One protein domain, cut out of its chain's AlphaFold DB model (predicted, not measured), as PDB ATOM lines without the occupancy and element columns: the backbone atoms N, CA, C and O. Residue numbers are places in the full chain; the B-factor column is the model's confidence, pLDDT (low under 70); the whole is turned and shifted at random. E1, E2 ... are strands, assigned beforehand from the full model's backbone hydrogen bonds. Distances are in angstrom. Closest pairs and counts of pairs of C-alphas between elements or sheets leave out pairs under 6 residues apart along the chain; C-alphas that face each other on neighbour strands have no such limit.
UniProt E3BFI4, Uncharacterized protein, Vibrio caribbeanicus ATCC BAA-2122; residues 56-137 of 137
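This is residues 56 to 137 of the 137 residues of an uncharacterized protein of Vibrio caribbeanicus ATCC BAA-2122 (UniProt E3BFI4). Two strongly twisted, curled sheets lie face to face as a sandwich, and their edges come near each other along both sides, E1 by E2 and E5 by E6, giving the whole the look of a flattened, nearly closed barrel. The chain changes from one sheet to the other four times. The printed part has 82 residues with nine named strands, E1 to E9 in chain order, and no named helix: all strand. One sheet has the order E2, E3, E4, E7, E6 and is antiparallel; the other has the order E1, E9, E8, E5 and is mixed. The whole is compact, with a radius of gyration of the C-alphas of 11.6 A and spans of 32 by 25 by 22 A.

E1, residues 56 to 59, is an edge strand and the parallel neighbour of E9, residues 130 to 136, with N 58 and O 134 2.8 A apart. E2, residues 63 to 68, is an edge strand of the other sheet; its closest C-alpha pair with E1 is Cys 58 and Cys 64, 6.0 A. E2, E3, residues 71 to 78, and E4, residues 81 to 85, form a meander, each strand the antiparallel neighbour of the one before. In the hairpin E2 and E3, N 66 and O 73 are 3.1 A apart; in the hairpin E3 and E4, N 76 and O 83 are 2.8 A apart. E5, residues 91 to 95, is the antiparallel neighbour of E8, residues 117 to 124, with N 94 and O 121 at 2.8 A. The closest C-alphas of E5 and E6, residues 101 to 105, are those of Gly 95 and Ile 102, 7.4 A apart. E6 and E7, residues 108 to 112, are a hairpin, with N 103 and O 110 at 2.9 A. E7 is also antiparallel to E4, with N 84 and O 109 at 2.7 A. E8 and E9 are a hairpin, with N 120 and O 133 at 2.9 A. Where the two sheets face each other, their best planes are 9 degrees apart.

E1 begins at C-alpha 56, (-24.254, -5.609, 47.460), and is 9.8 A long; E2 is 16.4 A. E3 runs 22.5 A from C-alpha 71, (-30.617, -17.601, 45.070). E4, E5 and E6 are 13.2 A each and E7 is 13.0 A. E8 is 23.1 A long, and E9, 19.3 A, ends at C-alpha 136, (-13.672, -5.617, 49.311).

The C-alphas farthest apart, those of Asp 79 and Asp 128, are 34.8 A apart. The printed part has no cut, and its eight links are tight. Mean pLDDT of the printed part is 70.2, and 31 residues are under 70, among them residues 95 to 101, 112 to 117 and 125 to 130.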
ATOM      1  N   ILE A  56     -24.528  -4.697  46.353       71.62
ATOM      2  CA  ILE A  56     -24.254  -5.609  47.460       71.62
ATOM      3  C   ILE A  56     -22.769  -5.501  47.782       71.62
ATOM      4  O   ILE A  56     -21.926  -5.851  46.957       71.62
ATOM      5  N   SER A  57     -22.434  -5.007  48.972       70.81
ATOM      6  CA  SER A  57     -21.062  -5.044  49.472       70.81
ATOM      7  C   SER A  57     -20.759  -6.418  50.068       70.81
ATOM      8  O   SER A  57     -21.480  -6.929  50.922       70.81
ATOM      9  N   CYS A  58     -19.682  -7.031  49.597       72.62
ATOM     10  CA  CYS A  58     -19.226  -8.352  49.989       72.62
ATOM     11  C   CYS A  58     -17.794  -8.233  50.522       72.62
ATOM     12  O   CYS A  58     -16.861  -7.987  49.759       72.62
ATOM     13  N   PHE A  59     -17.632  -8.379  51.840       73.00
ATOM     14  CA  PHE A  59     -16.331  -8.347  52.513       73.00
ATOM     15  C   PHE A  59     -15.730  -9.759  52.552       73.00
ATOM     16  O   PHE A  59     -16.350 -10.692  53.069       73.00
ATOM     17  N   LEU A  60     -14.541  -9.939  51.978       70.25
ATOM     18  CA  LEU A  60     -13.903 -11.243  51.771       70.25
ATOM     19  C   LEU A  60     -13.070 -11.698  52.975       70.25
ATOM     20  O   LEU A  60     -11.847 -11.819  52.904       70.25
ATOM     21  N   GLN A  61     -13.745 -12.010  54.080       56.00
ATOM     22  CA  GLN A  61     -13.068 -12.354  55.328       56.00
ATOM     23  C   GLN A  61     -13.774 -13.510  56.052       56.00
ATOM     24  O   GLN A  61     -14.640 -13.242  56.880       56.00
ATOM     25  N   PRO A  62     -13.439 -14.807  55.850       65.44
ATOM     26  CA  PRO A  62     -12.751 -15.541  54.764       65.44
ATOM     27  C   PRO A  62     -13.713 -16.135  53.702       65.44
ATOM     28  O   PRO A  62     -13.296 -16.772  52.730       65.44
ATOM     29  N   ASN A  63     -15.016 -15.947  53.894       71.62
ATOM     30  CA  ASN A  63     -16.087 -16.307  52.976       71.62
ATOM     31  C   ASN A  63     -17.168 -15.219  53.030       71.62
ATOM     32  O   ASN A  63     -17.321 -14.516  54.022       71.62
ATOM     33  N   CYS A  64     -17.919 -15.062  51.952       75.81
ATOM     34  CA  CYS A  64     -18.998 -14.092  51.865       75.81
ATOM     35  C   CYS A  64     -20.204 -14.774  51.229       75.81
ATOM     36  O   CYS A  64     -20.116 -15.301  50.121       75.81
ATOM     37  N   SER A  65     -21.330 -14.806  51.939       75.25
ATOM     38  CA  SER A  65     -22.578 -15.360  51.422       75.25
ATOM     39  C   SER A  65     -23.625 -14.268  51.291       75.25
ATOM     40  O   SER A  65     -23.991 -13.651  52.290       75.25
ATOM     41  N   PHE A  66     -24.137 -14.062  50.085       76.19
ATOM     42  CA  PHE A  66     -25.193 -13.090  49.808       76.19
ATOM     43  C   PHE A  66     -26.339 -13.762  49.053       76.19
ATOM     44  O   PHE A  66     -26.149 -14.760  48.359       76.19
ATOM     45  N   THR A  67     -27.560 -13.259  49.232       70.19
ATOM     46  CA  THR A  67     -28.756 -13.815  48.586       70.19
ATOM     47  C   THR A  67     -29.305 -12.796  47.600       70.19
ATOM     48  O   THR A  67     -29.685 -11.710  48.021       70.19
ATOM     49  N   ILE A  68     -29.366 -13.154  46.315       72.88
ATOM     50  CA  ILE A  68     -29.962 -12.333  45.248       72.88
ATOM     51  C   ILE A  68     -31.125 -13.125  44.664       72.88
ATOM     52  O   ILE A  68     -30.947 -14.285  44.298       72.88
ATOM     53  N   ASP A  69     -32.320 -12.535  44.596       67.88
ATOM     54  CA  ASP A  69     -33.517 -13.176  44.023       67.88
ATOM     55  C   ASP A  69     -33.786 -14.600  44.540       67.88
ATOM     56  O   ASP A  69     -34.082 -15.521  43.774       67.88
ATOM     57  N   LYS A  70     -33.669 -14.797  45.863       66.06
ATOM     58  CA  LYS A  70     -33.822 -16.098  46.554       66.06
ATOM     59  C   LYS A  70     -32.759 -17.144  46.193       66.06
ATOM     60  O   LYS A  70     -32.846 -18.285  46.644       66.06
ATOM     61  N   ALA A  71     -31.746 -16.764  45.425       71.56
ATOM     62  CA  ALA A  71     -30.617 -17.601  45.070       71.56
ATOM     63  C   ALA A  71     -29.426 -17.239  45.975       71.56
ATOM     64  O   ALA A  71     -29.072 -16.068  46.120       71.56
ATOM     65  N   ARG A  72     -28.844 -18.238  46.646       70.19
ATOM     66  CA  ARG A  72     -27.700 -18.043  47.549       70.19
ATOM     67  C   ARG A  72     -26.403 -18.117  46.756       70.19
ATOM     68  O   ARG A  72     -26.164 -19.103  46.065       70.19
ATOM     69  N   PHE A  73     -25.574 -17.100  46.908       77.56
ATOM     70  CA  PHE A  73     -24.236 -17.015  46.347       77.56
ATOM     71  C   PHE A  73     -23.228 -17.149  47.477       77.56
ATOM     72  O   PHE A  73     -23.452 -16.640  48.578       77.56
ATOM     73  N   SER A  74     -22.120 -17.834  47.212       73.19
ATOM     74  CA  SER A  74     -21.024 -17.977  48.169       73.19
ATOM     75  C   SER A  74     -19.708 -17.651  47.481       73.19
ATOM     76  O   SER A  74     -19.319 -18.332  46.539       73.19
ATOM     77  N   ALA A  75     -19.051 -16.587  47.923       78.50
ATOM     78  CA  ALA A  75     -17.718 -16.201  47.501       78.50
ATOM     79  C   ALA A  75     -16.695 -16.666  48.543       78.50
ATOM     80  O   ALA A  75     -16.856 -16.417  49.737       78.50
ATOM     81  N   VAL A  76     -15.639 -17.332  48.089       77.94
ATOM     82  CA  VAL A  76     -14.518 -17.797  48.912       77.94
ATOM     83  C   VAL A  76     -13.227 -17.226  48.341       77.94
ATOM     84  O   VAL A  76     -13.001 -17.277  47.129       77.94
ATOM     85  N   LYS A  77     -12.380 -16.674  49.212       71.56
ATOM     86  CA  LYS A  77     -11.047 -16.193  48.840       71.56
ATOM     87  C   LYS A  77     -10.074 -17.376  48.813       71.56
ATOM     88  O   LYS A  77      -9.953 -18.082  49.806       71.56
ATOM     89  N   ASN A  78      -9.384 -17.567  47.692       71.00
ATOM     90  CA  ASN A  78      -8.295 -18.533  47.523       71.00
ATOM     91  C   ASN A  78      -6.998 -17.788  47.153       71.00
ATOM     92  O   ASN A  78      -7.044 -16.660  46.665       71.00
ATOM     93  N   ASP A  79      -5.838 -18.438  47.285       65.31
ATOM     94  CA  ASP A  79      -4.514 -17.857  46.972       65.31
ATOM     95  C   ASP A  79      -4.338 -17.396  45.510       65.31
ATOM     96  O   ASP A  79      -3.388 -16.694  45.182       65.31
ATOM     97  N   LYS A  80      -5.245 -17.801  44.612       62.81
ATOM     98  CA  LYS A  80      -5.221 -17.482  43.171       62.81
ATOM     99  C   LYS A  80      -6.345 -16.533  42.732       62.81
ATOM    100  O   LYS A  80      -6.515 -16.325  41.534       62.81
ATOM    101  N   GLY A  81      -7.152 -16.025  43.670       69.69
ATOM    102  CA  GLY A  81      -8.293 -15.144  43.395       69.69
ATOM    103  C   GLY A  81      -9.568 -15.528  44.153       69.69
ATOM    104  O   GLY A  81      -9.545 -16.273  45.132       69.69
ATOM    105  N   VAL A  82     -10.711 -15.034  43.685       73.31
ATOM    106  CA  VAL A  82     -12.024 -15.204  44.326       73.31
ATOM    107  C   VAL A  82     -12.836 -16.268  43.596       73.31
ATOM    108  O   VAL A  82     -13.049 -16.179  42.393       73.31
ATOM    109  N   SER A  83     -13.297 -17.290  44.315       70.94
ATOM    110  CA  SER A  83     -14.187 -18.330  43.785       70.94
ATOM    111  C   SER A  83     -15.620 -18.042  44.224       70.94
ATOM    112  O   SER A  83     -15.932 -18.121  45.406       70.94
ATOM    113  N   LEU A  84     -16.483 -17.684  43.282       78.94
ATOM    114  CA  LEU A  84     -17.900 -17.409  43.478       78.94
ATOM    115  C   LEU A  84     -18.727 -18.617  43.029       78.94
ATOM    116  O   LEU A  84     -18.727 -18.971  41.856       78.94
ATOM    117  N   SER A  85     -19.462 -19.246  43.936       75.56
ATOM    118  CA  SER A  85     -20.414 -20.304  43.602       75.56
ATOM    119  C   SER A  85     -21.738 -19.689  43.141       75.56
ATOM    120  O   SER A  85     -22.354 -18.894  43.859       75.56
ATOM    121  N   LEU A  86     -22.140 -20.039  41.920       76.44
ATOM    122  CA  LEU A  86     -23.385 -19.642  41.282       76.44
ATOM    123  C   LEU A  86     -24.452 -20.718  41.550       76.44
ATOM    124  O   LEU A  86     -24.224 -21.895  41.275       76.44
ATOM    125  N   PRO A  87     -25.653 -20.333  42.004       67.00
ATOM    126  CA  PRO A  87     -26.744 -21.272  42.260       67.00
ATOM    127  C   PRO A  87     -27.391 -21.839  40.982       67.00
ATOM    128  O   PRO A  87     -28.066 -22.861  41.052       67.00
ATOM    129  N   SER A  88     -27.214 -21.192  39.821       70.38
ATOM    130  CA  SER A  88     -27.673 -21.681  38.509       70.38
ATOM    131  C   SER A  88     -26.742 -21.200  37.390       70.38
ATOM    132  O   SER A  88     -26.101 -20.158  37.523       70.38
ATOM    133  N   SER A  89     -26.721 -21.906  36.257       67.81
ATOM    134  CA  SER A  89     -25.992 -21.512  35.039       67.81
ATOM    135  C   SER A  89     -26.618 -20.336  34.281       67.81
ATOM    136  O   SER A  89     -26.075 -19.888  33.276       67.81
ATOM    137  N   ASP A  90     -27.772 -19.841  34.731       72.75
ATOM    138  CA  ASP A  90     -28.467 -18.705  34.113       72.75
ATOM    139  C   ASP A  90     -27.844 -17.348  34.471       72.75
ATOM    140  O   ASP A  90     -28.297 -16.317  33.979       72.75
ATOM    141  N   TRP A  91     -26.830 -17.322  35.334       72.25
ATOM    142  CA  TRP A  91     -26.179 -16.097  35.786       72.25
ATOM    143  C   TRP A  91     -24.899 -15.828  34.988       72.25
ATOM    144  O   TRP A  91     -24.011 -16.672  34.896       72.25
ATOM    145  N   SER A  92     -24.806 -14.624  34.431       72.19
ATOM    146  CA  SER A  92     -23.628 -14.087  33.756       72.19
ATOM    147  C   SER A  92     -22.928 -13.082  34.663       72.19
ATOM    148  O   SER A  92     -23.575 -12.248  35.300       72.19
ATOM    149  N   VAL A  93     -21.604 -13.168  34.715       78.12
ATOM    150  CA  VAL A  93     -20.744 -12.348  35.565       78.12
ATOM    151  C   VAL A  93     -19.906 -11.453  34.648       78.12
ATOM    152  O   VAL A  93     -19.090 -11.949  33.878       78.12
ATOM    153  N   GLU A  94     -20.114 -10.140  34.706       72.25
ATOM    154  CA  GLU A  94     -19.404  -9.147  33.894       72.25
ATOM    155  C   GLU A  94     -18.564  -8.233  34.796       72.25
ATOM    156  O   GLU A  94     -19.082  -7.571  35.695       72.25
ATOM    157  N   GLY A  95     -17.255  -8.178  34.558       67.06
ATOM    158  CA  GLY A  95     -16.352  -7.271  35.267       67.06
ATOM    159  C   GLY A  95     -16.452  -5.861  34.697       67.06
ATOM    160  O   GLY A  95     -16.454  -5.682  33.480       67.06
ATOM    161  N   LYS A  96     -16.534  -4.855  35.569       64.75
ATOM    162  CA  LYS A  96     -16.528  -3.444  35.149       64.75
ATOM    163  C   LYS A  96     -15.107  -2.934  34.850       64.75
ATOM    164  O   LYS A  96     -14.952  -2.004  34.062       64.75
ATOM    165  N   GLU A  97     -14.091  -3.581  35.424       66.69
ATOM    166  CA  GLU A  97     -12.693  -3.139  35.407       66.69
ATOM    167  C   GLU A  97     -11.865  -3.728  34.253       66.69
ATOM    168  O   GLU A  97     -11.960  -4.913  33.914       66.69
ATOM    169  N   ARG A  98     -10.992  -2.895  33.667       50.50
ATOM    170  CA  ARG A  98     -10.033  -3.306  32.628       50.50
ATOM    171  C   ARG A  98      -8.902  -4.105  33.282       50.50
ATOM    172  O   ARG A  98      -7.949  -3.520  33.778       50.50
ATOM    173  N   GLY A  99      -9.023  -5.432  33.294       55.78
ATOM    174  CA  GLY A  99      -8.030  -6.336  33.895       55.78
ATOM    175  C   GLY A  99      -8.622  -7.505  34.685       55.78
ATOM    176  O   GLY A  99      -7.876  -8.375  35.121       55.78
ATOM    177  N   LEU A 100      -9.950  -7.563  34.846       67.00
ATOM    178  CA  LEU A 100     -10.612  -8.679  35.522       67.00
ATOM    179  C   LEU A 100     -10.641  -9.922  34.616       67.00
ATOM    180  O   LEU A 100     -11.284  -9.911  33.563       67.00
ATOM    181  N   ALA A 101      -9.997 -11.013  35.035       63.34
ATOM    182  CA  ALA A 101     -10.129 -12.303  34.363       63.34
ATOM    183  C   ALA A 101     -11.201 -13.139  35.072       63.34
ATOM    184  O   ALA A 101     -10.995 -13.618  36.188       63.34
ATOM    185  N   ILE A 102     -12.354 -13.307  34.417       74.94
ATOM    186  CA  ILE A 102     -13.474 -14.112  34.918       74.94
ATOM    187  C   ILE A 102     -13.522 -15.425  34.134       74.94
ATOM    188  O   ILE A 102     -13.640 -15.416  32.908       74.94
ATOM    189  N   ARG A 103     -13.462 -16.561  34.831       72.62
ATOM    190  CA  ARG A 103     -13.722 -17.896  34.263       72.62
ATOM    191  C   ARG A 103     -15.008 -18.433  34.871       72.62
ATOM    192  O   ARG A 103     -15.108 -18.459  36.088       72.62
ATOM    193  N   ILE A 104     -15.983 -18.833  34.058       71.69
ATOM    194  CA  ILE A 104     -17.259 -19.379  34.542       71.69
ATOM    195  C   ILE A 104     -17.365 -20.849  34.124       71.69
ATOM    196  O   ILE A 104     -17.462 -21.161  32.940       71.69
ATOM    197  N   ASP A 105     -17.396 -21.738  35.108       70.94
ATOM    198  CA  ASP A 105     -17.566 -23.182  34.994       70.94
ATOM    199  C   ASP A 105     -18.941 -23.589  35.537       70.94
ATOM    200  O   ASP A 105     -19.055 -23.965  36.702       70.94
ATOM    201  N   LYS A 106     -19.987 -23.522  34.695       69.69
ATOM    202  CA  LYS A 106     -21.408 -23.882  34.953       69.69
ATOM    203  C   LYS A 106     -22.046 -23.278  36.220       69.69
ATOM    204  O   LYS A 106     -23.000 -22.522  36.104       69.69
ATOM    205  N   LEU A 107     -21.563 -23.656  37.399       68.19
ATOM    206  CA  LEU A 107     -22.017 -23.264  38.737       68.19
ATOM    207  C   LEU A 107     -20.912 -22.588  39.567       68.19
ATOM    208  O   LEU A 107     -21.115 -22.305  40.741       68.19
ATOM    209  N   ASN A 108     -19.732 -22.342  39.005       73.44
ATOM    210  CA  ASN A 108     -18.637 -21.674  39.702       73.44
ATOM    211  C   ASN A 108     -18.048 -20.597  38.800       73.44
ATOM    212  O   ASN A 108     -17.849 -20.829  37.616       73.44
ATOM    213  N   ALA A 109     -17.756 -19.427  39.346       75.56
ATOM    214  CA  ALA A 109     -17.026 -18.370  38.676       75.56
ATOM    215  C   ALA A 109     -15.739 -18.097  39.448       75.56
ATOM    216  O   ALA A 109     -15.765 -17.849  40.648       75.56
ATOM    217  N   GLN A 110     -14.606 -18.142  38.766       72.19
ATOM    218  CA  GLN A 110     -13.318 -17.760  39.310       72.19
ATOM    219  C   GLN A 110     -12.971 -16.366  38.800       72.19
ATOM    220  O   GLN A 110     -12.841 -16.150  37.594       72.19
ATOM    221  N   ILE A 111     -12.839 -15.423  39.724       78.19
ATOM    222  CA  ILE A 111     -12.462 -14.044  39.464       78.19
ATOM    223  C   ILE A 111     -11.020 -13.874  39.923       78.19
ATOM    224  O   ILE A 111     -10.725 -13.910  41.117       78.19
ATOM    225  N   SER A 112     -10.115 -13.710  38.966       68.81
ATOM    226  CA  SER A 112      -8.732 -13.332  39.236       68.81
ATOM    227  C   SER A 112      -8.623 -11.822  39.070       68.81
ATOM    228  O   SER A 112      -8.837 -11.303  37.971       68.81
ATOM    229  N   ASN A 113      -8.313 -11.128  40.161       67.88
ATOM    230  CA  ASN A 113      -8.059  -9.696  40.159       67.88
ATOM    231  C   ASN A 113      -6.852  -9.377  41.043       67.88
ATOM    232  O   ASN A 113      -6.715  -9.950  42.120       67.88
ATOM    233  N   ASP A 114      -6.023  -8.459  40.561       59.50
ATOM    234  CA  ASP A 114      -4.844  -7.926  41.246       59.50
ATOM    235  C   ASP A 114      -5.210  -6.773  42.207       59.50
ATOM    236  O   ASP A 114      -4.465  -6.464  43.127       59.50
ATOM    237  N   ASN A 115      -6.385  -6.151  42.023       61.38
ATOM    238  CA  ASN A 115      -6.838  -5.010  42.825       61.38
ATOM    239  C   ASN A 115      -7.567  -5.432  44.106       61.38
ATOM    240  O   ASN A 115      -8.323  -6.407  44.096       61.38
ATOM    241  N   GLU A 116      -7.400  -4.634  45.168       61.41
ATOM    242  CA  GLU A 116      -7.981  -4.898  46.487       61.41
ATOM    243  C   GLU A 116      -9.505  -4.636  46.577       61.41
ATOM    244  O   GLU A 116     -10.223  -5.284  47.333       61.41
ATOM    245  N   ASP A 117     -10.042  -3.746  45.748       66.69
ATOM    246  CA  ASP A 117     -11.480  -3.480  45.672       66.69
ATOM    247  C   ASP A 117     -11.948  -3.630  44.223       66.69
ATOM    248  O   ASP A 117     -11.337  -3.075  43.306       66.69
ATOM    249  N   PHE A 118     -13.028  -4.382  43.984       71.44
ATOM    250  CA  PHE A 118     -13.563  -4.534  42.628       71.44
ATOM    251  C   PHE A 118     -15.068  -4.743  42.547       71.44
ATOM    252  O   PHE A 118     -15.693  -5.370  43.397       71.44
ATOM    253  N   GLU A 119     -15.654  -4.231  41.465       70.38
ATOM    254  CA  GLU A 119     -17.083  -4.329  41.193       70.38
ATOM    255  C   GLU A 119     -17.371  -5.320  40.065       70.38
ATOM    256  O   GLU A 119     -16.770  -5.283  38.985       70.38
ATOM    257  N   VAL A 120     -18.361  -6.179  40.299       76.62
ATOM    258  CA  VAL A 120     -18.809  -7.184  39.341       76.62
ATOM    259  C   VAL A 120     -20.308  -7.056  39.123       76.62
ATOM    260  O   VAL A 120     -21.083  -6.971  40.071       76.62
ATOM    261  N   LYS A 121     -20.733  -7.051  37.863       75.56
ATOM    262  CA  LYS A 121     -22.141  -7.047  37.461       75.56
ATOM    263  C   LYS A 121     -22.627  -8.477  37.274       75.56
ATOM    264  O   LYS A 121     -22.121  -9.202  36.424       75.56
ATOM    265  N   LEU A 122     -23.640  -8.861  38.033       75.56
ATOM    266  CA  LEU A 122     -24.386 -10.098  37.860       75.56
ATOM    267  C   LEU A 122     -25.621  -9.810  37.005       75.56
ATOM    268  O   LEU A 122     -26.458  -8.982  37.365       75.56
ATOM    269  N   LYS A 123     -25.741 -10.495  35.870       73.94
ATOM    270  CA  LYS A 123     -26.934 -10.479  35.016       73.94
ATOM    271  C   LYS A 123     -27.567 -11.857  35.009       73.94
ATOM    272  O   LYS A 123     -26.887 -12.839  34.732       73.94
ATOM    273  N   LYS A 124     -28.869 -11.942  35.258       75.94
ATOM    274  CA  LYS A 124     -29.613 -13.198  35.139       75.94
ATOM    275  C   LYS A 124     -30.270 -13.289  33.768       75.94
ATOM    276  O   LYS A 124     -30.959 -12.369  33.334       75.94
ATOM    277  N   LYS A 125     -30.099 -14.418  33.088       67.50
ATOM    278  CA  LYS A 125     -30.786 -14.729  31.837       67.50
ATOM    279  C   LYS A 125     -32.297 -14.774  32.098       67.50
ATOM    280  O   LYS A 125     -32.777 -15.650  32.808       67.50
ATOM    281  N   GLY A 126     -33.031 -13.813  31.539       61.38
ATOM    282  CA  GLY A 126     -34.490 -13.708  31.684       61.38
ATOM    283  C   GLY A 126     -34.987 -12.750  32.772       61.38
ATOM    284  O   GLY A 126     -36.189 -12.721  33.015       61.38
ATOM    285  N   MET A 127     -34.110 -11.963  33.404       64.12
ATOM    286  CA  MET A 127     -34.507 -10.868  34.296       64.12
ATOM    287  C   MET A 127     -34.049  -9.527  33.724       64.12
ATOM    288  O   MET A 127     -32.896  -9.388  33.321       64.12
ATOM    289  N   ASP A 128     -34.955  -8.550  33.690       58.88
ATOM    290  CA  ASP A 128     -34.649  -7.178  33.284       58.88
ATOM    291  C   ASP A 128     -34.044  -6.427  34.480       58.88
ATOM    292  O   ASP A 128     -34.723  -5.726  35.227       58.88
ATOM    293  N   GLY A 129     -32.774  -6.722  34.758       64.25
ATOM    294  CA  GLY A 129     -32.042  -6.167  35.890       64.25
ATOM    295  C   GLY A 129     -30.625  -6.725  35.994       64.25
ATOM    296  O   GLY A 129     -30.375  -7.904  35.733       64.25
ATOM    297  N   SER A 130     -29.677  -5.869  36.375       68.19
ATOM    298  CA  SER A 130     -28.316  -6.274  36.733       68.19
ATOM    299  C   SER A 130     -28.015  -5.856  38.163       68.19
ATOM    300  O   SER A 130     -28.265  -4.706  38.521       68.19
ATOM    301  N   VAL A 131     -27.440  -6.761  38.944       74.25
ATOM    302  CA  VAL A 131     -27.039  -6.527  40.336       74.25
ATOM    303  C   VAL A 131     -25.540  -6.261  40.355       74.25
ATOM    304  O   VAL A 131     -24.783  -6.984  39.710       74.25
ATOM    305  N   VAL A 132     -25.092  -5.211  41.041       76.38
ATOM    306  CA  VAL A 132     -23.661  -4.901  41.162       76.38
ATOM    307  C   VAL A 132     -23.195  -5.381  42.520       76.38
ATOM    308  O   VAL A 132     -23.715  -4.975  43.549       76.38
ATOM    309  N   VAL A 133     -22.186  -6.239  42.531       76.75
ATOM    310  CA  VAL A 133     -21.553  -6.708  43.758       76.75
ATOM    311  C   VAL A 133     -20.195  -6.040  43.866       76.75
ATOM    312  O   VAL A 133     -19.358  -6.173  42.973       76.75
ATOM    313  N   SER A 134     -19.998  -5.293  44.948       73.31
ATOM    314  CA  SER A 134     -18.718  -4.695  45.312       73.31
ATOM    315  C   SER A 134     -18.001  -5.657  46.250       73.31
ATOM    316  O   SER A 134     -18.475  -5.920  47.354       73.31
ATOM    317  N   PHE A 135     -16.882  -6.208  45.800       73.31
ATOM    318  CA  PHE A 135     -16.000  -7.042  46.602       73.31
ATOM    319  C   PHE A 135     -14.914  -6.165  47.225       73.31
ATOM    320  O   PHE A 135     -14.262  -5.409  46.503       73.31
ATOM    321  N   ARG A 136     -14.742  -6.276  48.545       71.31
ATOM    322  CA  ARG A 136     -13.672  -5.617  49.311       71.31
ATOM    323  C   ARG A 136     -12.900  -6.641  50.140       71.31
ATOM    324  O   ARG A 136     -13.519  -7.599  50.622       71.31
ATOM    325  N   TYR A 137     -11.589  -6.454  50.301       65.44
ATOM    326  CA  TYR A 137     -10.750  -7.290  51.177       65.44
ATOM    327  C   TYR A 137     -10.619  -6.758  52.601       65.44
ATOM    328  O   TYR A 137     -10.840  -5.548  52.828       65.44
TER     329      TYR A 137